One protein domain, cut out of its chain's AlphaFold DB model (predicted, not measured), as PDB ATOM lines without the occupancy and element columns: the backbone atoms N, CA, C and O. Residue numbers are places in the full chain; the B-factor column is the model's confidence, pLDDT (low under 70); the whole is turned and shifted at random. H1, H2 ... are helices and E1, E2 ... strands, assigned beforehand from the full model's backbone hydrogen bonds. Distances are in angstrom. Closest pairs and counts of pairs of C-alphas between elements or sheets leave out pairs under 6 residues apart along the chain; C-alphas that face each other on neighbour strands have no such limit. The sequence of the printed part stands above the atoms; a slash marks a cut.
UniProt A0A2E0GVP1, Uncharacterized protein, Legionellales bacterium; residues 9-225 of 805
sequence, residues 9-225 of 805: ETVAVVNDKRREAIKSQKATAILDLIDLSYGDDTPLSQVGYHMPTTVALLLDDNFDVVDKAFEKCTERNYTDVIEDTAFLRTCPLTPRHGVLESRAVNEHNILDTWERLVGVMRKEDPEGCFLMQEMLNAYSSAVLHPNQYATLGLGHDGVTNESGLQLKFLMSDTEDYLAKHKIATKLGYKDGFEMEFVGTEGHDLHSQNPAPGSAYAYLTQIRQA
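Overview. This is residues 9 to 225 of the 805 residues of an uncharacterized protein of Legionellales bacterium (UniProt A0A2E0GVP1). Two strongly twisted antiparallel sheets make the two halves of this domain: H3 and H4 cover one face of the four-stranded sheet and H2 covers part of the other, while the edge strand E9 of the five-stranded sheet packs on H2. The chain passes from one sheet to the other at E4 and E5. The 217 printed residues hold six named helices and nine named strands, in the order H1 H2 E1 H3 E2 E3 H4 E4 E5 E6 E7 H5 H6 E8 E9; the sheets run E1 - E4 - E2 - E3 and E7 - E6 - E5 - E8 - E9. The class is mixed, helices and strands, and the whole is compact, with a radius of gyration of the C-alphas of 17.2 A and spans of 48 by 38 by 37 A.

Arrangement. H1, residues 16 to 21, is close to but not clearly touching H2, residues 25 to 38; their closest C-alphas, of Arg 19 and Thr 28, are 7.7 A apart, and they run opposite ways at a shallow tilt of 18 degrees. The first sheet holds E1, residues 54 to 57, E2, residues 81 to 91, E3, residues 103 to 106, and E4, residues 129 to 136. E1 and E4 have N 55 and O 132 at 2.8 A, E4 and E2 have N 87 and O 133 at 2.8 A, and the hairpin E2 and E3 has N 86 and O 105 at 2.9 A, each within hydrogen-bond range. H2 is on this sheet at a height of 10.5 A, slantwise to the strands, at 41 degrees to E1 on the local plane. H3, residues 63 to 74, and H4, residues 110 to 124, are on the opposite face, three layers with helices on both faces of the sheet. The closest C-alphas of H3 and E4, of Cys 73 and Glu 134, are 4.8 A apart. H4 runs along the strands at a height of 9.7 A, at 7 degrees to E2 on the local plane. E1, H3, E2 and E3, H4, E4 are split strand-helix-strand units, two strands running the same way with another strand between them; both crossovers are right-handed. E4 and E5, residues 138 to 145, meet only through their link. E5, E6, residues 149 to 154, and E7, residues 166 to 170, form a meander, each strand the antiparallel neighbour of the one before, with N 143 and O 151 at 2.9 A and N 152 and O 167 at 2.8 A. H5, residues 177 to 180, and H6, residues 183 to 186, are on neither sheet. E8, residues 193 to 200, is the antiparallel neighbour of E5, with N 142 and O 197 at 2.8 A. It forms a hairpin with E9, residues 217 to 224, with N 196 and O 221 at 2.8 A. H2 is on this sheet too; the closest C-alphas of H2 and E9, of Lys 26 and Arg 223, are 5.5 A apart. In H1, H2, H3 and H4 every O i to N i+4 pair is within hydrogen-bond range; H5 and H6 are too short for such a pair.

Along the chain. H1 begins at C-alpha 16, (4.685, 51.235, 119.709). H2 is 20.3 A long, H3 16.3 A and H4 20.6 A. E2, 22.0 A, bends by 105 degrees at residue 84. E4 measures 21.1 A, E5 20.0 A, E6 17.1 A and E8 23.4 A. E9, 20.3 A, bends by 55 degrees at residue 220 and ends at C-alpha 224, (0.451, 32.846, 105.371).

Size, cuts and confidence. The two C-alphas farthest apart, of Lys 123 and Gln 208, are 52.0 A apart. The printed part has no cut. The links H2 to E1, E2 to E3, E6 to E7 and E8 to E9 are long. The mean pLDDT of the printed part is 81.8; 54 residues are under 70, among them residues 39 to 48, 174 to 187 and 202 to 215.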
ATOM      1  N   GLU A   9      10.408  63.271 113.425       50.38
ATOM      2  CA  GLU A   9      11.176  62.175 114.032       50.38
ATOM      3  C   GLU A   9      10.354  60.872 114.183       50.38
ATOM      4  O   GLU A   9      10.900  59.774 114.280       50.38
ATOM      5  N   THR A  10       9.022  60.973 114.149       50.88
ATOM      6  CA  THR A  10       8.068  59.886 114.456       50.88
ATOM      7  C   THR A  10       7.706  59.029 113.244       50.88
ATOM      8  O   THR A  10       7.367  57.861 113.401       50.88
ATOM      9  N   VAL A  11       7.832  59.558 112.023       52.44
ATOM     10  CA  VAL A  11       7.704  58.757 110.786       52.44
ATOM     11  C   VAL A  11       8.944  57.866 110.593       52.44
ATOM     12  O   VAL A  11       8.887  56.800 109.974       52.44
ATOM     13  N   ALA A  12      10.077  58.258 111.188       50.41
ATOM     14  CA  ALA A  12      11.334  57.532 111.079       50.41
ATOM     15  C   ALA A  12      11.368  56.222 111.891       50.41
ATOM     16  O   ALA A  12      12.135  55.326 111.536       50.41
ATOM     17  N   VAL A  13      10.521  56.057 112.909       56.53
ATOM     18  CA  VAL A  13      10.456  54.852 113.750       56.53
ATOM     19  C   VAL A  13       8.990  54.487 113.927       56.53
ATOM     20  O   VAL A  13       8.225  55.299 114.434       56.53
ATOM     21  N   VAL A  14       8.577  53.277 113.534       66.00
ATOM     22  CA  VAL A  14       7.237  52.780 113.881       66.00
ATOM     23  C   VAL A  14       7.161  52.741 115.409       66.00
ATOM     24  O   VAL A  14       7.675  51.817 116.033       66.00
ATOM     25  N   ASN A  15       6.585  53.777 116.018       78.12
ATOM     26  CA  ASN A  15       6.423  53.826 117.463       78.12
ATOM     27  C   ASN A  15       5.439  52.728 117.909       78.12
ATOM     28  O   ASN A  15       4.629  52.237 117.114       78.12
ATOM     29  N   ASP A  16       5.496  52.343 119.185       82.06
ATOM     30  CA  ASP A  16       4.685  51.235 119.709       82.06
ATOM     31  C   ASP A  16       3.183  51.435 119.444       82.06
ATOM     32  O   ASP A  16       2.498  50.500 119.038       82.06
ATOM     33  N   LYS A  17       2.677  52.675 119.558       83.38
ATOM     34  CA  LYS A  17       1.267  53.006 119.278       83.38
ATOM     35  C   LYS A  17       0.887  52.716 117.822       83.38
ATOM     36  O   LYS A  17      -0.166  52.143 117.549       83.38
ATOM     37  N   ARG A  18       1.729  53.129 116.871       85.75
ATOM     38  CA  ARG A  18       1.516  52.906 115.437       85.75
ATOM     39  C   ARG A  18       1.599  51.422 115.115       85.75
ATOM     40  O   ARG A  18       0.794  50.930 114.332       85.75
ATOM     41  N   ARG A  19       2.506  50.693 115.770       87.81
ATOM     42  CA  ARG A  19       2.612  49.238 115.647       87.81
ATOM     43  C   ARG A  19       1.366  48.512 116.151       87.81
ATOM     44  O   ARG A  19       0.890  47.612 115.472       87.81
ATOM     45  N   GLU A  20       0.810  48.923 117.288       90.50
ATOM     46  CA  GLU A  20      -0.437  48.366 117.834       90.50
ATOM     47  C   GLU A  20      -1.643  48.571 116.901       90.50
ATOM     48  O   GLU A  20      -2.571  47.761 116.895       90.50
ATOM     49  N   ALA A  21      -1.631  49.632 116.086       92.56
ATOM     50  CA  ALA A  21      -2.671  49.891 115.093       92.56
ATOM     51  C   ALA A  21      -2.562  48.995 113.843       92.56
ATOM     52  O   ALA A  21      -3.542  48.839 113.112       92.56
ATOM     53  N   ILE A  22      -1.396  48.390 113.590       93.88
ATOM     54  CA  ILE A  22      -1.172  47.514 112.438       93.88
ATOM     55  C   ILE A  22      -1.721  46.127 112.752       93.88
ATOM     56  O   ILE A  22      -1.155  45.366 113.534       93.88
ATOM     57  N   LYS A  23      -2.824  45.783 112.088       93.44
ATOM     58  CA  LYS A  23      -3.478  44.477 112.230       93.44
ATOM     59  C   LYS A  23      -3.141  43.498 111.108       93.44
ATOM     60  O   LYS A  23      -3.366  42.301 111.262       93.44
ATOM     61  N   SER A  24      -2.625  43.991 109.979       92.19
ATOM     62  CA  SER A  24      -2.268  43.138 108.845       92.19
ATOM     63  C   SER A  24      -1.149  42.175 109.213       92.19
ATOM     64  O   SER A  24      -0.032  42.603 109.503       92.19
ATOM     65  N   GLN A  25      -1.418  40.874 109.082       89.69
ATOM     66  CA  GLN A  25      -0.425  39.817 109.303       89.69
ATOM     67  C   GLN A  25       0.870  40.068 108.517       89.69
ATOM     68  O   GLN A  25       1.961  39.841 109.034       89.69
ATOM     69  N   LYS A  26       0.757  40.541 107.273       88.94
ATOM     70  CA  LYS A  26       1.892  40.726 106.365       88.94
ATOM     71  C   LYS A  26       2.769  41.890 106.815       88.94
ATOM     72  O   LYS A  26       3.992  41.766 106.823       88.94
ATOM     73  N   ALA A  27       2.137  42.999 107.198       92.31
ATOM     74  CA  ALA A  27       2.844  44.171 107.694       92.31
ATOM     75  C   ALA A  27       3.510  43.885 109.041       92.31
ATOM     76  O   ALA A  27       4.711  44.110 109.175       92.31
ATOM     77  N   THR A  28       2.773  43.306 109.993       91.00
ATOM     78  CA  THR A  28       3.321  42.901 111.293       91.00
ATOM     79  C   THR A  28       4.510  41.965 111.113       91.00
ATOM     80  O   THR A  28       5.552  42.187 111.713       91.00
ATOM     81  N   ALA A  29       4.419  40.980 110.215       87.88
ATOM     82  CA  ALA A  29       5.498  40.024 110.014       87.88
ATOM     83  C   ALA A  29       6.802  40.632 109.493       87.88
ATOM     84  O   ALA A  29       7.882  40.234 109.931       87.88
ATOM     85  N   ILE A  30       6.712  41.581 108.559       89.31
ATOM     86  CA  ILE A  30       7.891  42.285 108.047       89.31
ATOM     87  C   ILE A  30       8.484  43.203 109.115       89.31
ATOM     88  O   ILE A  30       9.696  43.188 109.310       89.31
ATOM     89  N   LEU A  31       7.653  43.945 109.847       89.31
ATOM     90  CA  LEU A  31       8.126  44.828 110.916       89.31
ATOM     91  C   LEU A  31       8.772  44.048 112.065       89.31
ATOM     92  O   LEU A  31       9.850  44.409 112.526       89.31
ATOM     93  N   ASP A  32       8.170  42.930 112.472       85.75
ATOM     94  CA  ASP A  32       8.743  42.031 113.469       85.75
ATOM     95  C   ASP A  32      10.115  41.519 113.021       85.75
ATOM     96  O   ASP A  32      11.047  41.471 113.818       85.75
ATOM     97  N   LEU A  33      10.278  41.162 111.746       82.38
ATOM     98  CA  LEU A  33      11.573  40.730 111.223       82.38
ATOM     99  C   LEU A  33      12.613  41.845 111.169       82.38
ATOM    100  O   LEU A  33      13.786  41.574 111.442       82.38
ATOM    101  N   ILE A  34      12.204  43.070 110.842       84.19
ATOM    102  CA  ILE A  34      13.067  44.254 110.885       84.19
ATOM    103  C   ILE A  34      13.615  44.430 112.301       84.19
ATOM    104  O   ILE A  34      14.832  44.426 112.479       84.19
ATOM    105  N   ASP A  35      12.755  44.448 113.316       79.81
ATOM    106  CA  ASP A  35      13.189  44.602 114.709       79.81
ATOM    107  C   ASP A  35      14.123  43.479 115.160       79.81
ATOM    108  O   ASP A  35      15.118  43.706 115.848       79.81
ATOM    109  N   LEU A  36      13.822  42.247 114.743       75.44
ATOM    110  CA  LEU A  36      14.664  41.095 115.042       75.44
ATOM    111  C   LEU A  36      16.041  41.175 114.377       75.44
ATOM    112  O   LEU A  36      16.987  40.593 114.905       75.44
ATOM    113  N   SER A  37      16.155  41.879 113.252       72.00
ATOM    114  CA  SER A  37      17.411  42.038 112.516       72.00
ATOM    115  C   SER A  37      18.305  43.134 113.107       72.00
ATOM    116  O   SER A  37      19.524  43.017 113.018       72.00
ATOM    117  N   TYR A  38      17.721  44.159 113.741       70.56
ATOM    118  CA  TYR A  38      18.446  45.303 114.320       70.56
ATOM    119  C   TYR A  38      18.619  45.245 115.850       70.56
ATOM    120  O   TYR A  38      19.233  46.137 116.429       70.56
ATOM    121  N   GLY A  39      18.103  44.217 116.531       64.75
ATOM    122  CA  GLY A  39      18.279  44.056 117.977       64.75
ATOM    123  C   GLY A  39      19.690  43.587 118.361       64.75
ATOM    124  O   GLY A  39      20.041  42.437 118.081       64.75
ATOM    125  N   ASP A  40      20.439  44.439 119.072       54.00
ATOM    126  CA  ASP A  40      21.869  44.282 119.418       54.00
ATOM    127  C   ASP A  40      22.253  42.980 120.164       54.00
ATOM    128  O   ASP A  40      23.414  42.585 120.133       54.00
ATOM    129  N   ASP A  41      21.303  42.257 120.771       54.69
ATOM    130  CA  ASP A  41      21.594  41.113 121.659       54.69
ATOM    131  C   ASP A  41      20.828  39.814 121.336       54.69
ATOM    132  O   ASP A  41      20.802  38.875 122.139       54.69
ATOM    133  N   THR A  42      20.181  39.703 120.170       48.88
ATOM    134  CA  THR A  42      19.433  38.474 119.842       48.88
ATOM    135  C   THR A  42      20.200  37.557 118.884       48.88
ATOM    136  O   THR A  42      20.769  38.037 117.910       48.88
ATOM    137  N   PRO A  43      20.119  36.215 119.029       48.69
ATOM    138  CA  PRO A  43      20.549  35.245 118.006       48.69
ATOM    139  C   PRO A  43      19.853  35.409 116.637       48.69
ATOM    140  O   PRO A  43      20.027  34.579 115.751       48.69
ATOM    141  N   LEU A  44      19.005  36.430 116.482       43.41
ATOM    142  CA  LEU A  44      18.227  36.747 115.295       43.41
ATOM    143  C   LEU A  44      18.821  37.890 114.466       43.41
ATOM    144  O   LEU A  44      18.524  37.939 113.277       43.41
ATOM    145  N   SER A  45      19.771  38.670 115.001       49.72
ATOM    146  CA  SER A  45      20.695  39.456 114.164       49.72
ATOM    147  C   SER A  45      21.515  38.554 113.221       49.72
ATOM    148  O   SER A  45      22.038  39.000 112.204       49.72
ATOM    149  N   GLN A  46      21.554  37.241 113.500       52.12
ATOM    150  CA  GLN A  46      22.107  36.202 112.627       52.12
ATOM    151  C   GLN A  46      21.160  35.757 111.500       52.12
ATOM    152  O   GLN A  46      21.620  35.055 110.602       52.12
ATOM    153  N   VAL A  47      19.865  36.130 111.521       57.59
ATOM    154  CA  VAL A  47      18.923  35.752 110.446       57.59
ATOM    155  C   VAL A  47      19.375  36.341 109.117       57.59
ATOM    156  O   VAL A  47      19.203  35.682 108.098       57.59
ATOM    157  N   GLY A  48      19.980  37.535 109.141       67.50
ATOM    158  CA  GLY A  48      20.845  38.062 108.084       67.50
ATOM    159  C   GLY A  48      20.203  38.290 106.712       67.50
ATOM    160  O   GLY A  48      20.940  38.458 105.741       67.50
ATOM    161  N   TYR A  49      18.869  38.263 106.583       81.12
ATOM    162  CA  TYR A  49      18.230  38.661 105.328       81.12
ATOM    163  C   TYR A  49      18.325  40.173 105.164       81.12
ATOM    164  O   TYR A  49      18.047  40.929 106.094       81.12
ATOM    165  N   HIS A  50      18.662  40.608 103.956       86.06
ATOM    166  CA  HIS A  50      18.515  42.008 103.597       86.06
ATOM    167  C   HIS A  50      17.024  42.310 103.433       86.06
ATOM    168  O   HIS A  50      16.273  41.490 102.904       86.06
ATOM    169  N   MET A  51      16.585  43.469 103.903       88.06
ATOM    170  CA  MET A  51      15.215  43.948 103.736       88.06
ATOM    171  C   MET A  51      15.274  45.387 103.232       88.06
ATOM    172  O   MET A  51      16.150  46.130 103.688       88.06
ATOM    173  N   PRO A  52      14.383  45.780 102.309       90.62
ATOM    174  CA  PRO A  52      14.292  47.171 101.890       90.62
ATOM    175  C   PRO A  52      13.878  48.043 103.079       90.62
ATOM    176  O   PRO A  52      13.137  47.585 103.964       90.62
ATOM    177  N   THR A  53      14.299  49.310 103.091       89.94
ATOM    178  CA  THR A  53      13.716  50.288 104.024       89.94
ATOM    179  C   THR A  53      12.209  50.250 103.869       89.94
ATOM    180  O   THR A  53      11.693  50.326 102.759       89.94
ATOM    181  N   THR A  54      11.518  50.065 104.991       92.31
ATOM    182  CA  THR A  54      10.080  49.822 105.029       92.31
ATOM    183  C   THR A  54       9.443  50.742 106.064       92.31
ATOM    184  O   THR A  54       9.888  50.795 107.211       92.31
ATOM    185  N   VAL A  55       8.386  51.448 105.667       92.88
ATOM    186  CA  VAL A  55       7.583  52.328 106.523       92.88
ATOM    187  C   VAL A  55       6.129  51.881 106.456       92.88
ATOM    188  O   VAL A  55       5.580  51.681 105.374       92.88
ATOM    189  N   ALA A  56       5.486  51.705 107.608       94.31
ATOM    190  CA  ALA A  56       4.079  51.325 107.658       94.31
ATOM    191  C   ALA A  56       3.159  52.547 107.601       94.31
ATOM    192  O   ALA A  56       3.363  53.521 108.330       94.31
ATOM    193  N   LEU A  57       2.119  52.454 106.776       95.38
ATOM    194  CA  LEU A  57       1.109  53.484 106.545       95.38
ATOM    195  C   LEU A  57      -0.277  52.958 106.935       95.38
ATOM    196  O   LEU A  57      -0.674  51.856 106.546       95.38
ATOM    197  N   LEU A  58      -1.014  53.741 107.713       95.75
ATOM    198  CA  LEU A  58      -2.375  53.474 108.161       95.75
ATOM    199  C   LEU A  58      -3.383  54.154 107.229       95.75
ATOM    200  O   LEU A  58      -3.085  55.149 106.573       95.75
ATOM    201  N   LEU A  59      -4.619  53.652 107.202       96.06
ATOM    202  CA  LEU A  59      -5.661  54.206 106.327       96.06
ATOM    203  C   LEU A  59      -6.069  55.636 106.694       96.06
ATOM    204  O   LEU A  59      -6.674  56.306 105.864       96.06
ATOM    205  N   ASP A  60      -5.786  56.086 107.916       95.19
ATOM    206  CA  ASP A  60      -6.140  57.416 108.425       95.19
ATOM    207  C   ASP A  60      -4.984  58.423 108.351       95.19
ATOM    208  O   ASP A  60      -5.140  59.562 108.796       95.19
ATOM    209  N   ASP A  61      -3.838  58.027 107.790       94.44
ATOM    210  CA  ASP A  61      -2.733  58.950 107.558       94.44
ATOM    211  C   ASP A  61      -3.121  60.020 106.532       94.44
ATOM    212  O   ASP A  61      -3.781  59.751 105.520       94.44
ATOM    213  N   ASN A  62      -2.688  61.252 106.794       94.88
ATOM    214  CA  ASN A  62      -2.742  62.318 105.806       94.88
ATOM    215  C   ASN A  62      -1.596  62.164 104.793       94.88
ATOM    216  O   ASN A  62      -0.669  61.374 104.984       94.88
ATOM    217  N   PHE A  63      -1.667  62.922 103.702       95.38
ATOM    218  CA  PHE A  63      -0.664  62.819 102.650       95.38
ATOM    219  C   PHE A  63       0.735  63.259 103.110       95.38
ATOM    220  O   PHE A  63       1.702  62.644 102.688       95.38
ATOM    221  N   ASP A  64       0.861  64.204 104.047       94.00
ATOM    222  CA  ASP A  64       2.166  64.631 104.584       94.00
ATOM    223  C   ASP A  64       2.959  63.465 105.215       94.00
ATOM    224  O   ASP A  64       4.182  63.408 105.114       94.00
ATOM    225  N   VAL A  65       2.278  62.513 105.868       92.50
ATOM    226  CA  VAL A  65       2.917  61.295 106.407       92.50
ATOM    227  C   VAL A  65       3.350  60.351 105.282       92.50
ATOM    228  O   VAL A  65       4.414  59.736 105.368       92.50
ATOM    229  N   VAL A  66       2.537  60.235 104.231       95.00
ATOM    230  CA  VAL A  66       2.824  59.395 103.056       95.00
ATOM    231  C   VAL A  66       4.017  59.942 102.274       95.00
ATOM    232  O   VAL A  66       4.882  59.164 101.883       95.00
ATOM    233  N   ASP A  67       4.080  61.260 102.099       94.44
ATOM    234  CA  ASP A  67       5.151  61.975 101.403       94.44
ATOM    235  C   ASP A  67       6.491  61.796 102.128       94.44
ATOM    236  O   ASP A  67       7.463  61.328 101.547       94.44
ATOM    237  N   LYS A  68       6.514  61.969 103.456       92.62
ATOM    238  CA  LYS A  68       7.708  61.683 104.275       92.62
ATOM    239  C   LYS A  68       8.136  60.218 104.238       92.62
ATOM    240  O   LYS A  68       9.324  59.903 104.282       92.62
ATOM    241  N   ALA A  69       7.176  59.293 104.208       93.12
ATOM    242  CA  ALA A  69       7.485  57.873 104.064       93.12
ATOM    243  C   ALA A  69       8.109  57.572 102.694       93.12
ATOM    244  O   ALA A  69       8.989  56.716 102.608       93.12
ATOM    245  N   PHE A  70       7.666  58.274 101.649       94.69
ATOM    246  CA  PHE A  70       8.245  58.204 100.315       94.69
ATOM    247  C   PHE A  70       9.664  58.765 100.285       94.69
ATOM    248  O   PHE A  70      10.559  58.010  99.919       94.69
ATOM    249  N   GLU A  71       9.883  59.993 100.771       92.94
ATOM    250  CA  GLU A  71      11.214  60.613 100.890       92.94
ATOM    251  C   GLU A  71      12.196  59.671 101.600       92.94
ATOM    252  O   GLU A  71      13.250  59.327 101.074       92.94
ATOM    253  N   LYS A  72      11.805  59.118 102.752       90.12
ATOM    254  CA  LYS A  72      12.647  58.172 103.496       90.12
ATOM    255  C   LYS A  72      12.988  56.899 102.704       90.12
ATOM    256  O   LYS A  72      14.065  56.328 102.883       90.12
ATOM    257  N   CYS A  73      12.064  56.406 101.881       91.19
ATOM    258  CA  CYS A  73      12.280  55.231 101.036       91.19
ATOM    259  C   CYS A  73      13.058  55.548  99.747       91.19
ATOM    260  O   CYS A  73      13.492  54.603  99.091       91.19
ATOM    261  N   THR A  74      13.260  56.822  99.396       91.56
ATOM    262  CA  THR A  74      14.039  57.261  98.225       91.56
ATOM    263  C   THR A  74      15.374  57.929  98.584       91.56
ATOM    264  O   THR A  74      16.263  57.983  97.743       91.56
ATOM    265  N   GLU A  75      15.588  58.347  99.837       84.81
ATOM    266  CA  GLU A  75      16.791  59.051 100.330       84.81
ATOM    267  C   GLU A  75      18.121  58.267 100.227       84.81
ATOM    268  O   GLU A  75      19.206  58.837 100.381       84.81
ATOM    269  N   ARG A  76      18.085  56.945 100.022       71.44
ATOM    270  CA  ARG A  76      19.284  56.095 100.063       71.44
ATOM    271  C   ARG A  76      19.955  55.944  98.698       71.44
ATOM    272  O   ARG A  76      19.467  55.232  97.830       71.44
ATOM    273  N   ASN A  77      21.179  56.463  98.594       59.59
ATOM    274  CA  ASN A  77      22.082  56.264  97.451       59.59
ATOM    275  C   ASN A  77      22.770  54.883  97.469       59.59
ATOM    276  O   ASN A  77      23.995  54.793  97.601       59.59
ATOM    277  N   TYR A  78      22.005  53.798  97.361       67.00
ATOM    278  CA  TYR A  78      22.568  52.488  97.014       67.00
ATOM    279  C   TYR A  78      22.448  52.254  95.506       67.00
ATOM    280  O   TYR A  78      21.449  52.618  94.899       67.00
ATOM    281  N   THR A  79      23.435  51.577  94.913       66.38
ATOM    282  CA  THR A  79      23.446  51.185  93.485       66.38
ATOM    283  C   THR A  79      22.269  50.299  93.073       66.38
ATOM    284  O   THR A  79      21.985  50.137  91.891       66.38
ATOM    285  N   ASP A  80      21.600  49.716  94.062       71.25
ATOM    286  CA  ASP A  80      20.579  48.690  93.920       71.25
ATOM    287  C   ASP A  80      19.149  49.252  93.988       71.25
ATOM    288  O   ASP A  80      18.193  48.479  93.923       71.25
ATOM    289  N   VAL A  81      18.985  50.567  94.158       75.88
ATOM    290  CA  VAL A  81      17.688  51.248  94.294       75.88
ATOM    291  C   VAL A  81      17.386  52.025  93.012       75.88
ATOM    292  O   VAL A  81      18.275  52.632  92.419       75.88
ATOM    293  N   ILE A  82      16.130  51.994  92.569       79.19
ATOM    294  CA  ILE A  82      15.656  52.859  91.487       79.19
ATOM    295  C   ILE A  82      15.434  54.251  92.081       79.19
ATOM    296  O   ILE A  82      14.539  54.427  92.909       79.19
ATOM    297  N   GLU A  83      16.253  55.217  91.662       82.62
ATOM    298  CA  GLU A  83      16.162  56.610  92.113       82.62
ATOM    299  C   GLU A  83      14.729  57.156  91.960       82.62
ATOM    300  O   GLU A  83      13.990  56.799  91.033       82.62
ATOM    301  N   ASP A  84      14.324  57.989  92.921       90.19
ATOM    302  CA  ASP A  84      13.031  58.688  92.960       90.19
ATOM    303  C   ASP A  84      11.792  57.778  92.854       90.19
ATOM    304  O   ASP A  84      10.704  58.212  92.461       90.19
ATOM    305  N   THR A  85      11.938  56.494  93.199       94.19
ATOM    306  CA  THR A  85      10.857  55.508  93.135       94.19
ATOM    307  C   THR A  85      10.770  54.694  94.425       94.19
ATOM    308  O   THR A  85      11.754  54.145  94.916       94.19
ATOM    309  N   ALA A  86       9.556  54.543  94.947       95.31
ATOM    310  CA  ALA A  86       9.240  53.651  96.058       95.31
ATOM    311  C   ALA A  86       8.201  52.608  95.629       95.31
ATOM    312  O   ALA A  86       7.564  52.716  94.581       95.31
ATOM    313  N   PHE A  87       8.012  51.576  96.440       95.38
ATOM    314  CA  PHE A  87       7.037  50.522  96.213       95.38
ATOM    315  C   PHE A  87       5.952  50.562  97.289       95.38
ATOM    316  O   PHE A  87       6.187  50.223  98.450       95.38
ATOM    317  N   LEU A  88       4.743  50.958  96.892       95.88
ATOM    318  CA  LEU A  88       3.577  51.007  97.763       95.88
ATOM    319  C   LEU A  88       2.881  49.641  97.763       95.88
ATOM    320  O   LEU A  88       2.174  49.265  96.820       95.88
ATOM    321  N   ARG A  89       3.097  48.885  98.840       93.75
ATOM    322  CA  ARG A  89       2.633  47.507  99.014       93.75
ATOM    323  C   ARG A  89       1.357  47.444  99.848       93.75
ATOM    324  O   ARG A  89       1.308  47.892 100.991       93.75
ATOM    325  N   THR A  90       0.333  46.799  99.300       93.06
ATOM    326  CA  THR A  90      -0.951  46.563  99.976       93.06
ATOM    327  C   THR A  90      -0.831  45.443 101.009       93.06
ATOM    328  O   THR A  90      -0.276  44.367 100.744       93.06
ATOM    329  N   CYS A  91      -1.345  45.698 102.212       93.75
ATOM    330  CA  CYS A  91      -1.289  44.778 103.344       93.75
ATOM    331  C   CYS A  91      -2.695  44.620 103.951       93.75
ATOM    332  O   CYS A  91      -3.003  45.254 104.959       93.75
ATOM    333  N   PRO A  92      -3.578  43.809 103.337       91.62
ATOM    334  CA  PRO A  92      -4.901  43.516 103.897       91.62
ATOM    335  C   PRO A  92      -4.795  42.860 105.284       91.62
ATOM    336  O   PRO A  92      -3.751  42.290 105.619       91.62
ATOM    337  N   LEU A  93      -5.861  42.919 106.088       90.56
ATOM    338  CA  LEU A  93      -5.930  42.311 107.421       90.56
ATOM    339  C   LEU A  93      -5.575  40.823 107.353       90.56
ATOM    340  O   LEU A  93      -4.670  40.351 108.044       90.56
ATOM    341  N   THR A  94      -6.287  40.101 106.485       81.88
ATOM    342  CA  THR A  94      -6.031  38.687 106.210       81.88
ATOM    343  C   THR A  94      -5.243  38.569 104.911       81.88
ATOM    344  O   THR A  94      -5.651  39.155 103.903       81.88
ATOM    345  N   PRO A  95      -4.129  37.819 104.894       74.50
ATOM    346  CA  PRO A  95      -3.325  37.654 103.693       74.50
ATOM    347  C   PRO A  95      -4.160  37.019 102.603       74.50
ATOM    348  O   PRO A  95      -4.728  35.943 102.786       74.50
ATOM    349  N   ARG A  96      -4.220  37.702 101.470       74.00
ATOM    350  CA  ARG A  96      -4.939  37.239 100.300       74.00
ATOM    351  C   ARG A  96      -4.174  37.611  99.052       74.00
ATOM    352  O   ARG A  96      -3.520  38.655  98.983       74.00
ATOM    353  N   HIS A  97      -4.191  36.697  98.103       67.75
ATOM    354  CA  HIS A  97      -3.471  36.814  96.853       67.75
ATOM    355  C   HIS A  97      -4.190  37.871  95.998       67.75
ATOM    356  O   HIS A  97      -5.381  37.752  95.775       67.75
ATOM    357  N   GLY A  98      -3.500  38.935  95.574       63.38
ATOM    358  CA  GLY A  98      -3.891  39.791  94.439       63.38
ATOM    359  C   GLY A  98      -5.114  40.727  94.530       63.38
ATOM    360  O   GLY A  98      -5.331  41.454  93.569       63.38
ATOM    361  N   VAL A  99      -5.900  40.788  95.616       67.06
ATOM    362  CA  VAL A  99      -7.113  41.656  95.660       67.06
ATOM    363  C   VAL A  99      -6.818  43.143  95.451       67.06
ATOM    364  O   VAL A  99      -7.599  43.853  94.821       67.06
ATOM    365  N   LEU A 100      -5.697  43.617  95.987       78.69
ATOM    366  CA  LEU A 100      -5.232  44.983  95.802       78.69
ATOM    367  C   LEU A 100      -3.831  44.941  95.220       78.69
ATOM    368  O   LEU A 100      -2.919  44.383  95.831       78.69
ATOM    369  N   GLU A 101      -3.664  45.560  94.060       82.88
ATOM    370  CA  GLU A 101      -2.363  45.684  93.419       82.88
ATOM    371  C   GLU A 101      -1.386  46.481  94.294       82.88
ATOM    372  O   GLU A 101      -1.735  47.504  94.885       82.88
ATOM    373  N   SER A 102      -0.147  46.007  94.365       88.94
ATOM    374  CA  SER A 102       0.976  46.810  94.851       88.94
ATOM    375  C   SER A 102       1.595  47.532  93.655       88.94
ATOM    376  O   SER A 102       1.621  46.972  92.559       88.94
ATOM    377  N   ARG A 103       2.053  48.774  93.830       91.75
ATOM    378  CA  ARG A 103       2.546  49.596  92.713       91.75
ATOM    379  C   ARG A 103       3.833  50.321  93.055       91.75
ATOM    380  O   ARG A 103       4.001  50.796  94.173       91.75
ATOM    381  N   ALA A 104       4.690  50.463  92.048       94.56
ATOM    382  CA  ALA A 104       5.746  51.460  92.077       94.56
ATOM    383  C   ALA A 104       5.121  52.864  92.023       94.56
ATOM    384  O   ALA A 104       4.199  53.110  91.238       94.56
ATOM    385  N   VAL A 105       5.614  53.761  92.869       96.50
ATOM    386  CA  VAL A 105       5.190  55.157  92.975       96.50
ATOM    387  C   VAL A 105       6.405  56.076  92.899       96.50
ATOM    388  O   VAL A 105       7.492  55.696  93.318       96.50
ATOM    389  N   ASN A 106       6.213  57.272  92.356       96.62
ATOM    390  CA  ASN A 106       7.204  58.344  92.285       96.62
ATOM    391  C   ASN A 106       6.557  59.679  92.682       96.62
ATOM    392  O   ASN A 106       5.338  59.744  92.877       96.62
ATOM    393  N   GLU A 107       7.352  60.748  92.741       95.81
ATOM    394  CA  GLU A 107       6.889  62.096  93.118       95.81
ATOM    395  C   GLU A 107       5.665  62.572  92.318       95.81
ATOM    396  O   GLU A 107       4.835  63.329  92.813       95.81
ATOM    397  N   HIS A 108       5.516  62.121  91.068       96.81
ATOM    398  CA  HIS A 108       4.441  62.571  90.187       96.81
ATOM    399  C   HIS A 108       3.124  61.816  90.364       96.81
ATOM    400  O   HIS A 108       2.084  62.338  89.963       96.81
ATOM    401  N   ASN A 109       3.140  60.589  90.892       96.81
ATOM    402  CA  ASN A 109       1.953  59.725  90.919       96.81
ATOM    403  C   ASN A 109       1.574  59.203  92.312       96.81
ATOM    404  O   ASN A 109       0.559  58.507  92.439       96.81
ATOM    405  N   ILE A 110       2.375  59.494  93.340       97.44
ATOM    406  CA  ILE A 110       2.176  58.933  94.673       97.44
ATOM    407  C   ILE A 110       0.851  59.373  95.304       97.44
ATOM    408  O   ILE A 110       0.152  58.523  95.850       97.44
ATOM    409  N   LEU A 111       0.459  60.646  95.168       97.25
ATOM    410  CA  LEU A 111      -0.808  61.162  95.700       97.25
ATOM    411  C   LEU A 111      -2.008  60.440  95.079       97.25
ATOM    412  O   LEU A 111      -2.786  59.808  95.794       97.25
ATOM    413  N   ASP A 112      -2.106  60.454  93.749       97.00
ATOM    414  CA  ASP A 112      -3.198  59.810  93.011       97.00
ATOM    415  C   ASP A 112      -3.265  58.301  93.300       97.00
ATOM    416  O   ASP A 112      -4.343  57.712  93.443       97.00
ATOM    417  N   THR A 113      -2.101  57.650  93.403       95.81
ATOM    418  CA  THR A 113      -2.023  56.217  93.698       95.81
ATOM    419  C   THR A 113      -2.456  55.919  95.131       95.81
ATOM    420  O   THR A 113      -3.223  54.974  95.334       95.81
ATOM    421  N   TRP A 114      -2.015  56.720  96.104       96.62
ATOM    422  CA  TRP A 114      -2.405  56.610  97.507       96.62
ATOM    423  C   TRP A 114      -3.910  56.812  97.690       96.62
ATOM    424  O   TRP A 114      -4.570  55.925  98.227       96.62
ATOM    425  N   GLU A 115      -4.472  57.919  97.191       96.69
ATOM    426  CA  GLU A 115      -5.901  58.237  97.326       96.69
ATOM    427  C   GLU A 115      -6.788  57.138  96.738       96.69
ATOM    428  O   GLU A 115      -7.785  56.717  97.340       96.69
ATOM    429  N   ARG A 116      -6.395  56.611  95.575       94.75
ATOM    430  CA  ARG A 116      -7.099  55.498  94.948       94.75
ATOM    431  C   ARG A 116      -7.000  54.233  95.797       94.75
ATOM    432  O   ARG A 116      -8.030  53.643  96.115       94.75
ATOM    433  N   LEU A 117      -5.791  53.798  96.156       93.44
ATOM    434  CA  LEU A 117      -5.594  52.538  96.873       93.44
ATOM    435  C   LEU A 117      -6.202  52.570  98.278       93.44
ATOM    436  O   LEU A 117      -6.841  51.592  98.666       93.44
ATOM    437  N   VAL A 118      -6.076  53.674  99.021       95.50
ATOM    438  CA  VAL A 118      -6.690  53.820 100.350       95.50
ATOM    439  C   VAL A 118      -8.215  53.804 100.256       95.50
ATOM    440  O   VAL A 118      -8.874  53.194 101.097       95.50
ATOM    441  N   GLY A 119      -8.790  54.395  99.201       93.88
ATOM    442  CA  GLY A 119     -10.223  54.335  98.923       93.88
ATOM    443  C   GLY A 119     -10.717  52.903  98.705       93.88
ATOM    444  O   GLY A 119     -11.736  52.510  99.278       93.88
ATOM    445  N   VAL A 120      -9.975  52.099  97.933       89.81
ATOM    446  CA  VAL A 120     -10.319  50.683  97.731       89.81
ATOM    447  C   VAL A 120     -10.084  49.869  99.008       89.81
ATOM    448  O   VAL A 120     -10.967  49.108  99.392       89.81
ATOM    449  N   MET A 121      -8.967  50.058  99.717       92.12
ATOM    450  CA  MET A 121      -8.681  49.348 100.972       92.12
ATOM    451  C   MET A 121      -9.750  49.638 102.031       92.12
ATOM    452  O   MET A 121     -10.314  48.708 102.584       92.12
ATOM    453  N   ARG A 122     -10.160  50.896 102.235       94.06
ATOM    454  CA  ARG A 122     -11.262  51.236 103.160       94.06
ATOM    455  C   ARG A 122     -12.582  50.542 102.815       94.06
ATOM    456  O   ARG A 122     -13.378  50.268 103.709       94.06
ATOM    457  N   LYS A 123     -12.835  50.289 101.529       89.94
ATOM    458  CA  LYS A 123     -14.054  49.619 101.063       89.94
ATOM    459  C   LYS A 123     -13.969  48.098 101.207       89.94
ATOM    460  O   LYS A 123     -14.934  47.484 101.649       89.94
ATOM    461  N   GLU A 124     -12.850  47.508 100.801       86.44
ATOM    462  CA  GLU A 124     -12.696  46.056 100.645       86.44
ATOM    463  C   GLU A 124     -12.007  45.380 101.846       86.44
ATOM    464  O   GLU A 124     -12.097  44.160 101.985       86.44
ATOM    465  N   ASP A 125     -11.285  46.135 102.681       90.69
ATOM    466  CA  ASP A 125     -10.617  45.690 103.916       90.69
ATOM    467  C   ASP A 125     -10.248  46.880 104.835       90.69
ATOM    468  O   ASP A 125      -9.094  47.321 104.879       90.69
ATOM    469  N   PRO A 126     -11.225  47.437 105.572       93.69
ATOM    470  CA  PRO A 126     -11.026  48.632 106.397       93.69
ATOM    471  C   PRO A 126     -10.054  48.446 107.572       93.69
ATOM    472  O   PRO A 126      -9.736  49.421 108.248       93.69
ATOM    473  N   GLU A 127      -9.598  47.221 107.845       94.81
ATOM    474  CA  GLU A 127      -8.582  46.928 108.864       94.81
ATOM    475  C   GLU A 127      -7.193  46.661 108.259       94.81
ATOM    476  O   GLU A 127      -6.241  46.375 108.991       94.81
ATOM    477  N   GLY A 128      -7.068  46.753 106.933       94.56
ATOM    478  CA  GLY A 128      -5.799  46.681 106.228       94.56
ATOM    479  C   GLY A 128      -4.930  47.925 106.425       94.56
ATOM    480  O   GLY A 128      -5.333  48.942 106.986       94.56
ATOM    481  N   CYS A 129      -3.701  47.841 105.933       95.88
ATOM    482  CA  CYS A 129      -2.731  48.926 105.934       95.88
ATOM    483  C   CYS A 129      -1.850  48.859 104.675       95.88
ATOM    484  O   CYS A 129      -2.064  48.031 103.781       95.88
ATOM    485  N   PHE A 130      -0.848  49.727 104.596       96.06
ATOM    486  CA  PHE A 130       0.149  49.714 103.532       96.06
ATOM    487  C   PHE A 130       1.563  49.675 104.106       96.06
ATOM    488  O   PHE A 130       1.808  50.073 105.244       96.06
ATOM    489  N   LEU A 131       2.499  49.208 103.287       95.31
ATOM    490  CA  LEU A 131       3.926  49.397 103.497       95.31
ATOM    491  C   LEU A 131       4.466  50.225 102.332       95.31
ATOM    492  O   LEU A 131       4.280  49.838 101.181       95.31
ATOM    493  N   MET A 132       5.137  51.332 102.626       96.06
ATOM    494  CA  MET A 132       6.031  51.992 101.680       96.06
ATOM    495  C   MET A 132       7.397  51.320 101.786       96.06
ATOM    496  O   MET A 132       7.907  51.159 102.895       96.06
ATOM    497  N   GLN A 133       7.959  50.876 100.667       95.06
ATOM    498  CA  GLN A 133       9.263  50.211 100.624       95.06
ATOM    499  C   GLN A 133      10.181  50.870  99.593       95.06
ATOM    500  O   GLN A 133       9.692  51.433  98.620       95.06
ATOM    501  N   GLU A 134      11.499  50.762  99.758       92.94
ATOM    502  CA  GLU A 134      12.451  51.062  98.672       92.94
ATOM    503  C   GLU A 134      12.102  50.255  97.409       92.94
ATOM    504  O   GLU A 134      11.841  49.046  97.486       92.94
ATOM    505  N   MET A 135      12.131  50.904  96.240       93.50
ATOM    506  CA  MET A 135      12.028  50.197  94.966       93.50
ATOM    507  C   MET A 135      13.407  49.675  94.558       93.50
ATOM    508  O   MET A 135      14.272  50.421  94.111       93.50
ATOM    509  N   LEU A 136      13.615  48.373  94.723       91.12
ATOM    510  CA  LEU A 136      14.861  47.708  94.338       91.12
ATOM    511  C   LEU A 136      14.972  47.611  92.809       91.12
ATOM    512  O   LEU A 136      13.964  47.488  92.135       91.12
ATOM    513  N   ASN A 137      16.171  47.599  92.240       88.88
ATOM    514  CA  ASN A 137      16.376  47.270  90.830       88.88
ATOM    515  C   ASN A 137      16.456  45.740  90.670       88.88
ATOM    516  O   ASN A 137      17.536  45.142  90.708       88.88
ATOM    517  N   ALA A 138      15.296  45.079  90.596       90.31
ATOM    518  CA  ALA A 138      15.223  43.620  90.579       90.31
ATOM    519  C   ALA A 138      15.699  43.026  89.249       90.31
ATOM    520  O   ALA A 138      15.067  43.214  88.210       90.31
ATOM    521  N   TYR A 139      16.723  42.178  89.304       88.81
ATOM    522  CA  TYR A 139      17.053  41.283  88.196       88.81
ATOM    523  C   TYR A 139      16.127  40.060  88.173       88.81
ATOM    524  O   TYR A 139      15.735  39.564  87.116       88.81
ATOM    525  N   SER A 140      15.771  39.553  89.354       92.88
ATOM    526  CA  SER A 140      14.897  38.386  89.505       92.88
ATOM    527  C   SER A 140      14.122  38.427  90.815       92.88
ATOM    528  O   SER A 140      14.455  39.174  91.730       92.88
ATOM    529  N   SER A 141      13.098  37.593  90.916       94.12
ATOM    530  CA  SER A 141      12.256  37.417  92.093       94.12
ATOM    531  C   SER A 141      12.187  35.943  92.458       94.12
ATOM    532  O   SER A 141      12.434  35.075  91.619       94.12
ATOM    533  N   ALA A 142      11.879  35.652  93.718       94.88
ATOM    534  CA  ALA A 142      11.686  34.293  94.195       94.88
ATOM    535  C   ALA A 142      10.455  34.183  95.090       94.88
ATOM    536  O   ALA A 142      10.237  35.034  95.951       94.88
ATOM    537  N   VAL A 143       9.718  33.083  94.957       93.25
ATOM    538  CA  VAL A 143       8.745  32.629  95.954       93.25
ATOM    539  C   VAL A 143       9.286  31.354  96.580       93.25
ATOM    540  O   VAL A 143       9.431  30.326  95.918       93.25
ATOM    541  N   LEU A 144       9.612  31.431  97.864       92.62
ATOM    542  CA  LEU A 144      10.121  30.320  98.648       92.62
ATOM    543  C   LEU A 144       8.979  29.678  99.432       92.62
ATOM    544  O   LEU A 144       8.322  30.323 100.253       92.62
ATOM    545  N   HIS A 145       8.809  28.379  99.210       89.81
ATOM    546  CA  HIS A 145       7.962  27.492  99.986       89.81
ATOM    547  C   HIS A 145       8.850  26.708 100.968       89.81
ATOM    548  O   HIS A 145       9.569  25.785 100.562       89.81
ATOM    549  N   PRO A 146       8.850  27.077 102.262       82.69
ATOM    550  CA  PRO A 146       9.758  26.521 103.251       82.69
ATOM    551  C   PRO A 146       9.803  24.993 103.258       82.69
ATOM    552  O   PRO A 146       8.765  24.336 103.295       82.69
ATOM    553  N   ASN A 147      11.023  24.445 103.285       82.19
ATOM    554  CA  ASN A 147      11.317  23.012 103.422       82.19
ATOM    555  C   ASN A 147      10.881  22.170 102.215       82.19
ATOM    556  O   ASN A 147      10.815  20.947 102.312       82.19
ATOM    557  N   GLN A 148      10.552  22.814 101.093       87.50
ATOM    558  CA  GLN A 148      10.180  22.120  99.867       87.50
ATOM    559  C   GLN A 148      10.966  22.647  98.672       87.50
ATOM    560  O   GLN A 148      11.796  21.926  98.116       87.50
ATOM    561  N   TYR A 149      10.717  23.896  98.274       92.50
ATOM    562  CA  TYR A 149      11.327  24.481  97.085       92.50
ATOM    563  C   TYR A 149      11.242  26.005  97.051       92.50
ATOM    564  O   TYR A 149      10.446  26.612  97.764       92.50
ATOM    565  N   ALA A 150      12.033  26.622  96.181       94.44
ATOM    566  CA  ALA A 150      11.881  28.013  95.783       94.44
ATOM    567  C   ALA A 150      11.719  28.102  94.265       94.44
ATOM    568  O   ALA A 150      12.463  27.454  93.534       94.44
ATOM    569  N   THR A 151      10.766  28.897  93.793       94.69
ATOM    570  CA  THR A 151      10.619  29.231  92.370       94.69
ATOM    571  C   THR A 151      11.245  30.594  92.140       94.69
ATOM    572  O   THR A 151      10.891  31.530  92.850       94.69
ATOM    573  N   LEU A 152      12.158  30.709  91.180       94.88
ATOM    574  CA  LEU A 152      12.787  31.960  90.766       94.88
ATOM    575  C   LEU A 152      12.320  32.337  89.362       94.88
ATOM    576  O   LEU A 152      12.134  31.449  88.535       94.88
ATOM    577  N   GLY A 153      12.143  33.631  89.107       93.06
ATOM    578  CA  GLY A 153      11.691  34.199  87.835       93.06
ATOM    579  C   GLY A 153      12.298  35.582  87.590       93.06
ATOM    580  O   GLY A 153      12.902  36.162  88.490       93.06
ATOM    581  N   LEU A 154      12.183  36.114  86.372       90.88
ATOM    582  CA  LEU A 154      12.812  37.392  85.998       90.88
ATOM    583  C   LEU A 154      12.120  38.624  86.591       90.88
ATOM    584  O   LEU A 154      10.914  38.636  86.800       90.88
ATOM    585  N   GLY A 155      12.884  39.689  86.828       90.19
ATOM    586  CA  GLY A 155      12.361  40.963  87.321       90.19
ATOM    587  C   GLY A 155      11.696  40.881  88.700       90.19
ATOM    588  O   GLY A 155      11.920  39.951  89.475       90.19
ATOM    589  N   HIS A 156      10.866  41.876  89.005       88.12
ATOM    590  CA  HIS A 156      10.212  42.037  90.310       88.12
ATOM    591  C   HIS A 156       9.180  40.970  90.642       88.12
ATOM    592  O   HIS A 156       8.949  40.665  91.811       88.12
ATOM    593  N   ASP A 157       8.532  40.451  89.614       83.50
ATOM    594  CA  ASP A 157       7.304  39.692  89.726       83.50
ATOM    595  C   ASP A 157       7.271  38.517  88.750       83.50
ATOM    596  O   ASP A 157       6.231  37.889  88.623       83.50
ATOM    597  N   GLY A 158       8.376  38.138  88.100       79.06
ATOM    598  CA  GLY A 158       8.380  37.052  87.111       79.06
ATOM    599  C   GLY A 158       7.883  35.706  87.632       79.06
ATOM    600  O   GLY A 158       7.429  34.885  86.840       79.06
ATOM    601  N   VAL A 159       7.906  35.471  88.949       85.50
ATOM    602  CA  VAL A 159       7.274  34.286  89.559       85.50
ATOM    603  C   VAL A 159       5.750  34.431  89.677       85.50
ATOM    604  O   VAL A 159       5.022  33.449  89.510       85.50
ATOM    605  N   THR A 160       5.262  35.639  89.975       78.88
ATOM    606  CA  THR A 160       3.870  35.931  90.367       78.88
ATOM    607  C   THR A 160       3.017  36.587  89.281       78.88
ATOM    608  O   THR A 160       1.800  36.482  89.359       78.88
ATOM    609  N   ASN A 161       3.640  37.253  88.310       71.38
ATOM    610  CA  ASN A 161       3.052  38.011  87.201       71.38
ATOM    611  C   ASN A 161       3.477  37.437  85.837       71.38
ATOM    612  O   ASN A 161       3.496  38.128  84.825       71.38
ATOM    613  N   GLU A 162       3.788  36.137  85.816       62.84
ATOM    614  CA  GLU A 162       3.371  35.315  84.674       62.84
ATOM    615  C   GLU A 162       4.093  35.653  83.359       62.84
ATOM    616  O   GLU A 162       3.485  35.717  82.293       62.84
ATOM    617  N   SER A 163       5.410  35.879  83.398       59.91
ATOM    618  CA  SER A 163       6.174  35.993  82.156       59.91
ATOM    619  C   SER A 163       7.600  35.466  82.257       59.91
ATOM    620  O   SER A 163       8.344  35.726  83.202       59.91
ATOM    621  N   GLY A 164       7.984  34.731  81.214       73.25
ATOM    622  CA  GLY A 164       9.365  34.372  80.940       73.25
ATOM    623  C   GLY A 164       9.860  33.123  81.661       73.25
ATOM    624  O   GLY A 164       9.145  32.149  81.871       73.25
ATOM    625  N   LEU A 165      11.155  33.140  81.946       84.44
ATOM    626  CA  LEU A 165      11.911  31.998  82.435       84.44
ATOM    627  C   LEU A 165      11.733  31.821  83.935       84.44
ATOM    628  O   LEU A 165      11.923  32.773  84.693       84.44
ATOM    629  N   GLN A 166      11.452  30.588  84.355       91.88
ATOM    630  CA  GLN A 166      11.396  30.213  85.763       91.88
ATOM    631  C   GLN A 166      12.245  28.975  86.047       91.88
ATOM    632  O   GLN A 166      12.433  28.124  85.180       91.88
ATOM    633  N   LEU A 167      12.759  28.875  87.275       94.38
ATOM    634  CA  LEU A 167      13.421  27.674  87.787       94.38
ATOM    635  C   LEU A 167      13.003  27.384  89.224       94.38
ATOM    636  O   LEU A 167      12.997  28.267  90.081       94.38
ATOM    637  N   LYS A 168      12.736  26.112  89.501       95.44
ATOM    638  CA  LYS A 168      12.455  25.557  90.821       95.44
ATOM    639  C   LYS A 168      13.712  24.932  91.409       95.44
ATOM    640  O   LYS A 168      14.250  23.962  90.871       95.44
ATOM    641  N   PHE A 169      14.126  25.452  92.554       95.44
ATOM    642  CA  PHE A 169      15.226  24.969  93.376       95.44
ATOM    643  C   PHE A 169      14.660  24.118  94.507       95.44
ATOM    644  O   PHE A 169      13.785  24.575  95.239       95.44
ATOM    645  N   LEU A 170      15.141  22.885  94.664       92.50
ATOM    646  CA  LEU A 170      14.764  22.054  95.806       92.50
ATOM    647  C   LEU A 170      15.460  22.578  97.064       92.50
ATOM    648  O   LEU A 170      16.644  22.911  97.026       92.50
ATOM    649  N   MET A 171      14.717  22.622  98.165       89.62
ATOM    650  CA  MET A 171      15.201  23.114  99.453       89.62
ATOM    651  C   MET A 171      15.392  21.953 100.428       89.62
ATOM    652  O   MET A 171      14.680  20.949 100.364       89.62
ATOM    653  N   SER A 172      16.331  22.105 101.356       85.88
ATOM    654  CA  SER A 172      16.532  21.159 102.449       85.88
ATOM    655  C   SER A 172      15.301  21.107 103.360       85.88
ATOM    656  O   SER A 172      14.739  22.135 103.745       85.88
ATOM    657  N   ASP A 173      14.895  19.888 103.715       77.06
ATOM    658  CA  ASP A 173      13.825  19.568 104.664       77.06
ATOM    659  C   ASP A 173      14.332  19.427 106.110       77.06
ATOM    660  O   ASP A 173      13.531  19.378 107.043       77.06
ATOM    661  N   THR A 174      15.653  19.357 106.303       64.19
ATOM    662  CA  THR A 174      16.301  19.074 107.595       64.19
ATOM    663  C   THR A 174      16.854  20.320 108.280       64.19
ATOM    664  O   THR A 174      17.160  20.285 109.478       64.19
ATOM    665  N   GLU A 175      16.990  21.434 107.554       59.78
ATOM    666  CA  GLU A 175      17.456  22.681 108.142       59.78
ATOM    667  C   GLU A 175      16.354  23.304 108.999       59.78
ATOM    668  O   GLU A 175      15.505  24.081 108.573       59.78
ATOM    669  N   ASP A 176      16.479  23.022 110.286       57.84
ATOM    670  CA  ASP A 176      15.815  23.658 111.411       57.84
ATOM    671  C   ASP A 176      16.068  25.187 111.452       57.84
ATOM    672  O   ASP A 176      15.824  25.791 112.472       57.84
ATOM    673  N   TYR A 177      16.597  25.854 110.416       63.12
ATOM    674  CA  TYR A 177      16.908  27.291 110.429       63.12
ATOM    675  C   TYR A 177      15.664  28.121 110.764       63.12
ATOM    676  O   TYR A 177      15.651  28.868 111.740       63.12
ATOM    677  N   LEU A 178      14.561  27.919 110.039       64.62
ATOM    678  CA  LEU A 178      13.307  28.637 110.298       64.62
ATOM    679  C   LEU A 178      12.684  28.287 111.661       64.62
ATOM    680  O   LEU A 178      12.087  29.151 112.307       64.62
ATOM    681  N   ALA A 179      12.846  27.040 112.110       56.28
ATOM    682  CA  ALA A 179      12.340  26.550 113.391       56.28
ATOM    683  C   ALA A 179      13.207  27.003 114.589       56.28
ATOM    684  O   ALA A 179      12.674  27.481 115.590       56.28
ATOM    685  N   LYS A 180      14.539  26.979 114.460       53.50
ATOM    686  CA  LYS A 180      15.549  27.500 115.402       53.50
ATOM    687  C   LYS A 180      15.439  29.005 115.555       53.50
ATOM    688  O   LYS A 180      15.468  29.501 116.679       53.50
ATOM    689  N   HIS A 181      15.240  29.725 114.453       54.50
ATOM    690  CA  HIS A 181      14.969  31.159 114.489       54.50
ATOM    691  C   HIS A 181      13.523  31.473 114.891       54.50
ATOM    692  O   HIS A 181      13.163  32.637 115.049       54.50
ATOM    693  N   LYS A 182      12.688  30.451 115.129       63.03
ATOM    694  CA  LYS A 182      11.296  30.602 115.556       63.03
ATOM    695  C   LYS A 182      10.529  31.578 114.666       63.03
ATOM    696  O   LYS A 182       9.590  32.178 115.161       63.03
ATOM    697  N   ILE A 183      10.906  31.786 113.401       68.50
ATOM    698  CA  ILE A 183      10.287  32.832 112.570       68.50
ATOM    699  C   ILE A 183       8.815  32.478 112.390       68.50
ATOM    700  O   ILE A 183       7.946  33.242 112.784       68.50
ATOM    701  N   ALA A 184       8.528  31.253 111.951       67.75
ATOM    702  CA  ALA A 184       7.158  30.759 111.831       67.75
ATOM    703  C   ALA A 184       6.395  30.796 113.167       67.75
ATOM    704  O   ALA A 184       5.248  31.222 113.217       67.75
ATOM    705  N   THR A 185       7.040  30.388 114.266       69.38
ATOM    706  CA  THR A 185       6.419  30.345 115.599       69.38
ATOM    707  C   THR A 185       6.148  31.736 116.174       69.38
ATOM    708  O   THR A 185       5.088  31.951 116.750       69.38
ATOM    709  N   LYS A 186       7.084  32.679 116.021       69.75
ATOM    710  CA  LYS A 186       6.956  34.078 116.452       69.75
ATOM    711  C   LYS A 186       5.900  34.802 115.635       69.75
ATOM    712  O   LYS A 186       5.106  35.532 116.205       69.75
ATOM    713  N   LEU A 187       5.860  34.527 114.333       69.81
ATOM    714  CA  LEU A 187       4.861  35.071 113.423       69.81
ATOM    715  C   LEU A 187       3.503  34.347 113.512       69.81
ATOM    716  O   LEU A 187       2.548  34.740 112.851       69.81
ATOM    717  N   GLY A 188       3.399  33.288 114.325       71.50
ATOM    718  CA  GLY A 188       2.146  32.576 114.579       71.50
ATOM    719  C   GLY A 188       1.642  31.691 113.432       71.50
ATOM    720  O   GLY A 188       0.479  31.285 113.461       71.50
ATOM    721  N   TYR A 189       2.473  31.349 112.443       73.94
ATOM    722  CA  TYR A 189       2.061  30.497 111.322       73.94
ATOM    723  C   TYR A 189       1.980  29.032 111.738       73.94
ATOM    724  O   TYR A 189       2.988  28.411 112.075       73.94
ATOM    725  N   LYS A 190       0.767  28.471 111.688       66.94
ATOM    726  CA  LYS A 190       0.505  27.058 112.008       66.94
ATOM    727  C   LYS A 190       0.416  26.160 110.771       66.94
ATOM    728  O   LYS A 190       0.826  25.008 110.850       66.94
ATOM    729  N   ASP A 191      -0.036  26.706 109.639       64.88
ATOM    730  CA  ASP A 191      -0.495  25.920 108.478       64.88
ATOM    731  C   ASP A 191       0.325  26.152 107.193       64.88
ATOM    732  O   ASP A 191      -0.137  25.867 106.090       64.88
ATOM    733  N   GLY A 192       1.553  26.660 107.332       76.38
ATOM    734  CA  GLY A 192       2.426  27.019 106.212       76.38
ATOM    735  C   GLY A 192       2.466  28.523 105.933       76.38
ATOM    736  O   GLY A 192       1.590  29.293 106.325       76.38
ATOM    737  N   PHE A 193       3.547  28.954 105.296       84.81
ATOM    738  CA  PHE A 193       3.772  30.331 104.869       84.81
ATOM    739  C   PHE A 193       4.665  30.323 103.633       84.81
ATOM    740  O   PHE A 193       5.331  29.330 103.351       84.81
ATOM    741  N   GLU A 194       4.686  31.428 102.908       88.25
ATOM    742  CA  GLU A 194       5.600  31.658 101.797       88.25
ATOM    743  C   GLU A 194       6.381  32.952 102.027       88.25
ATOM    744  O   GLU A 194       5.902  33.889 102.681       88.25
ATOM    745  N   MET A 195       7.608  32.976 101.520       91.06
ATOM    746  CA  MET A 195       8.501  34.128 101.586       91.06
ATOM    747  C   MET A 195       8.784  34.604 100.168       91.06
ATOM    748  O   MET A 195       9.118  33.796  99.305       91.06
ATOM    749  N   GLU A 196       8.672  35.905  99.932       92.88
ATOM    750  CA  GLU A 196       8.999  36.512  98.646       92.88
ATOM    751  C   GLU A 196      10.304  37.273  98.739       92.88
ATOM    752  O   GLU A 196      10.485  38.109  99.632       92.88
ATOM    753  N   PHE A 197      11.176  37.018  97.776       94.75
ATOM    754  CA  PHE A 197      12.450  37.691  97.660       94.75
ATOM    755  C   PHE A 197      12.578  38.402  96.322       94.75
ATOM    756  O   PHE A 197      12.026  37.967  95.313       94.75
ATOM    757  N   VAL A 198      13.394  39.445  96.317       93.44
ATOM    758  CA  VAL A 198      13.895  40.111  95.119       93.44
ATOM    759  C   VAL A 198      15.417  40.021  95.114       93.44
ATOM    760  O   VAL A 198      16.063  40.308  96.119       93.44
ATOM    761  N   GLY A 199      15.979  39.594  93.989       91.69
ATOM    762  CA  GLY A 199      17.408  39.521  93.721       91.69
ATOM    763  C   GLY A 199      17.863  40.694  92.860       91.69
ATOM    764  O   GLY A 199      17.333  40.872  91.760       91.69
ATOM    765  N   THR A 200      18.847  41.463  93.323       88.62
ATOM    766  CA  THR A 200      19.504  42.507  92.515       88.62
ATOM    767  C   THR A 200      20.566  41.909  91.595       88.62
ATOM    768  O   THR A 200      21.028  40.783  91.812       88.62
ATOM    769  N   GLU A 201      20.914  42.622  90.521       79.12
ATOM    770  CA  GLU A 201      21.905  42.139  89.559       79.12
ATOM    771  C   GLU A 201      23.287  42.012  90.209       79.12
ATOM    772  O   GLU A 201      23.792  42.935  90.846       79.12
ATOM    773  N   GLY A 202      23.928  40.854  90.044       68.50
ATOM    774  CA  GLY A 202      25.276  40.669  90.548       68.50
ATOM    775  C   GLY A 202      26.354  41.249  89.641       68.50
ATOM    776  O   GLY A 202      26.563  40.737  88.545       68.50
ATOM    777  N   HIS A 203      27.112  42.236  90.126       61.72
ATOM    778  CA  HIS A 203      28.234  42.833  89.378       61.72
ATOM    779  C   HIS A 203      29.477  41.924  89.250       61.72
ATOM    780  O   HIS A 203      30.375  42.209  88.464       61.72
ATOM    781  N   ASP A 204      29.543  40.805  89.982       64.50
ATOM    782  CA  ASP A 204      30.705  39.905  89.994       64.50
ATOM    783  C   ASP A 204      30.298  38.429  89.899       64.50
ATOM    784  O   ASP A 204      30.493  37.603  90.795       64.50
ATOM    785  N   LEU A 205      29.730  38.073  88.751       62.72
ATOM    786  CA  LEU A 205      29.410  36.683  88.428       62.72
ATOM    787  C   LEU A 205      30.641  35.806  88.240       62.72
ATOM    788  O   LEU A 205      30.520  34.585  88.192       62.72
ATOM    789  N   HIS A 206      31.826  36.390  88.184       62.47
ATOM    790  CA  HIS A 206      33.055  35.715  87.835       62.47
ATOM    791  C   HIS A 206      33.865  35.310  89.085       62.47
ATOM    792  O   HIS A 206      34.607  34.327  89.037       62.47
ATOM    793  N   SER A 207      33.736  35.961  90.237       61.81
ATOM    794  CA  SER A 207      34.522  35.584  91.421       61.81
ATOM    795  C   SER A 207      33.973  34.384  92.204       61.81
ATOM    796  O   SER A 207      32.774  34.111  92.253       61.81
ATOM    797  N   GLN A 208      34.879  33.650  92.859       55.62
ATOM    798  CA  GLN A 208      34.524  32.613  93.842       55.62
ATOM    799  C   GLN A 208      33.717  33.178  95.001       55.62
ATOM    800  O   GLN A 208      32.684  32.635  95.382       55.62
ATOM    801  N   ASN A 209      34.261  34.263  95.544       56.47
ATOM    802  CA  ASN A 209      33.786  34.981  96.701       56.47
ATOM    803  C   ASN A 209      33.339  36.331  96.169       56.47
ATOM    804  O   ASN A 209      34.164  37.249  96.139       56.47
ATOM    805  N   PRO A 210      32.088  36.424  95.690       52.47
ATOM    806  CA  PRO A 210      31.492  37.701  95.354       52.47
ATOM    807  C   PRO A 210      31.798  38.674  96.485       52.47
ATOM    808  O   PRO A 210      31.582  38.340  97.657       52.47
ATOM    809  N   ALA A 211      32.366  39.835  96.151       50.56
ATOM    810  CA  ALA A 211      32.554  40.882  97.141       50.56
ATOM    811  C   ALA A 211      31.210  41.109  97.864       50.56
ATOM    812  O   ALA A 211      30.155  40.963  97.233       50.56
ATOM    813  N   PRO A 212      31.205  41.433  99.172       45.50
ATOM    814  CA  PRO A 212      29.986  41.863  99.849       45.50
ATOM    815  C   PRO A 212      29.355  42.990  99.016       45.50
ATOM    816  O   PRO A 212      29.938  44.066  98.934       45.50
ATOM    817  N   GLY A 213      28.259  42.708  98.302       50.06
ATOM    818  CA  GLY A 213      27.756  43.625  97.271       50.06
ATOM    819  C   GLY A 213      27.180  42.978  96.014       50.06
ATOM    820  O   GLY A 213      26.219  43.480  95.457       50.06
ATOM    821  N   SER A 214      27.743  41.871  95.528       54.28
ATOM    822  CA  SER A 214      27.569  41.514  94.109       54.28
ATOM    823  C   SER A 214      26.377  40.590  93.791       54.28
ATOM    824  O   SER A 214      26.517  39.689  92.965       54.28
ATOM    825  N   ALA A 215      25.260  40.784  94.491       65.12
ATOM    826  CA  ALA A 215      23.895  40.270  94.285       65.12
ATOM    827  C   ALA A 215      23.277  40.114  95.676       65.12
ATOM    828  O   ALA A 215      23.740  39.297  96.484       65.12
ATOM    829  N   TYR A 216      22.235  40.878  95.973       80.81
ATOM    830  CA  TYR A 216      21.528  40.775  97.242       80.81
ATOM    831  C   TYR A 216      20.171  40.124  97.039       80.81
ATOM    832  O   TYR A 216      19.452  40.438  96.100       80.81
ATOM    833  N   ALA A 217      19.831  39.214  97.949       89.75
ATOM    834  CA  ALA A 217      18.485  38.688  98.084       89.75
ATOM    835  C   ALA A 217      17.782  39.483  99.185       89.75
ATOM    836  O   ALA A 217      18.116  39.340 100.366       89.75
ATOM    837  N   TYR A 218      16.837  40.322  98.788       91.56
ATOM    838  CA  TYR A 218      16.014  41.111  99.687       91.56
ATOM    839  C   TYR A 218      14.719  40.372  99.975       91.56
ATOM    840  O   TYR A 218      13.976  40.047  99.056       91.56
ATOM    841  N   LEU A 219      14.431  40.120 101.246       92.62
ATOM    842  CA  LEU A 219      13.132  39.624 101.676       92.62
ATOM    843  C   LEU A 219      12.128  40.776 101.608       92.62
ATOM    844  O   LEU A 219      12.197  41.717 102.396       92.62
ATOM    845  N   THR A 220      11.190  40.704 100.669       92.50
ATOM    846  CA  THR A 220      10.218  41.781 100.445       92.50
ATOM    847  C   THR A 220       8.873  41.517 101.106       92.50
ATOM    848  O   THR A 220       8.128  42.456 101.386       92.50
ATOM    849  N   GLN A 221       8.534  40.246 101.348       91.31
ATOM    850  CA  GLN A 221       7.261  39.869 101.955       91.31
ATOM    851  C   GLN A 221       7.318  38.484 102.615       91.31
ATOM    852  O   GLN A 221       7.963  37.567 102.117       91.31
ATOM    853  N   ILE A 222       6.546  38.317 103.693       88.38
ATOM    854  CA  ILE A 222       6.135  37.013 104.220       88.38
ATOM    855  C   ILE A 222       4.618  36.998 104.358       88.38
ATOM    856  O   ILE A 222       4.034  37.948 104.880       88.38
ATOM    857  N   ARG A 223       3.976  35.916 103.919       85.44
ATOM    858  CA  ARG A 223       2.532  35.732 104.100       85.44
ATOM    859  C   ARG A 223       2.183  34.302 104.477       85.44
ATOM    860  O   ARG A 223       2.859  33.361 104.063       85.44
ATOM    861  N   GLN A 224       1.100  34.144 105.230       84.19
ATOM    862  CA  GLN A 224       0.451  32.846 105.371       84.19
ATOM    863  C   GLN A 224      -0.057  32.387 104.000       84.19
ATOM    864  O   GLN A 224      -0.595  33.187 103.234       84.19
ATOM    865  N   ALA A 225       0.124  31.106 103.698       82.56
ATOM    866  CA  ALA A 225      -0.293  30.517 102.435       82.56
ATOM    867  C   ALA A 225      -0.796  29.091 102.665       82.56
ATOM    868  O   ALA A 225      -0.325  28.434 103.599       82.56
TER     869      ALA A 225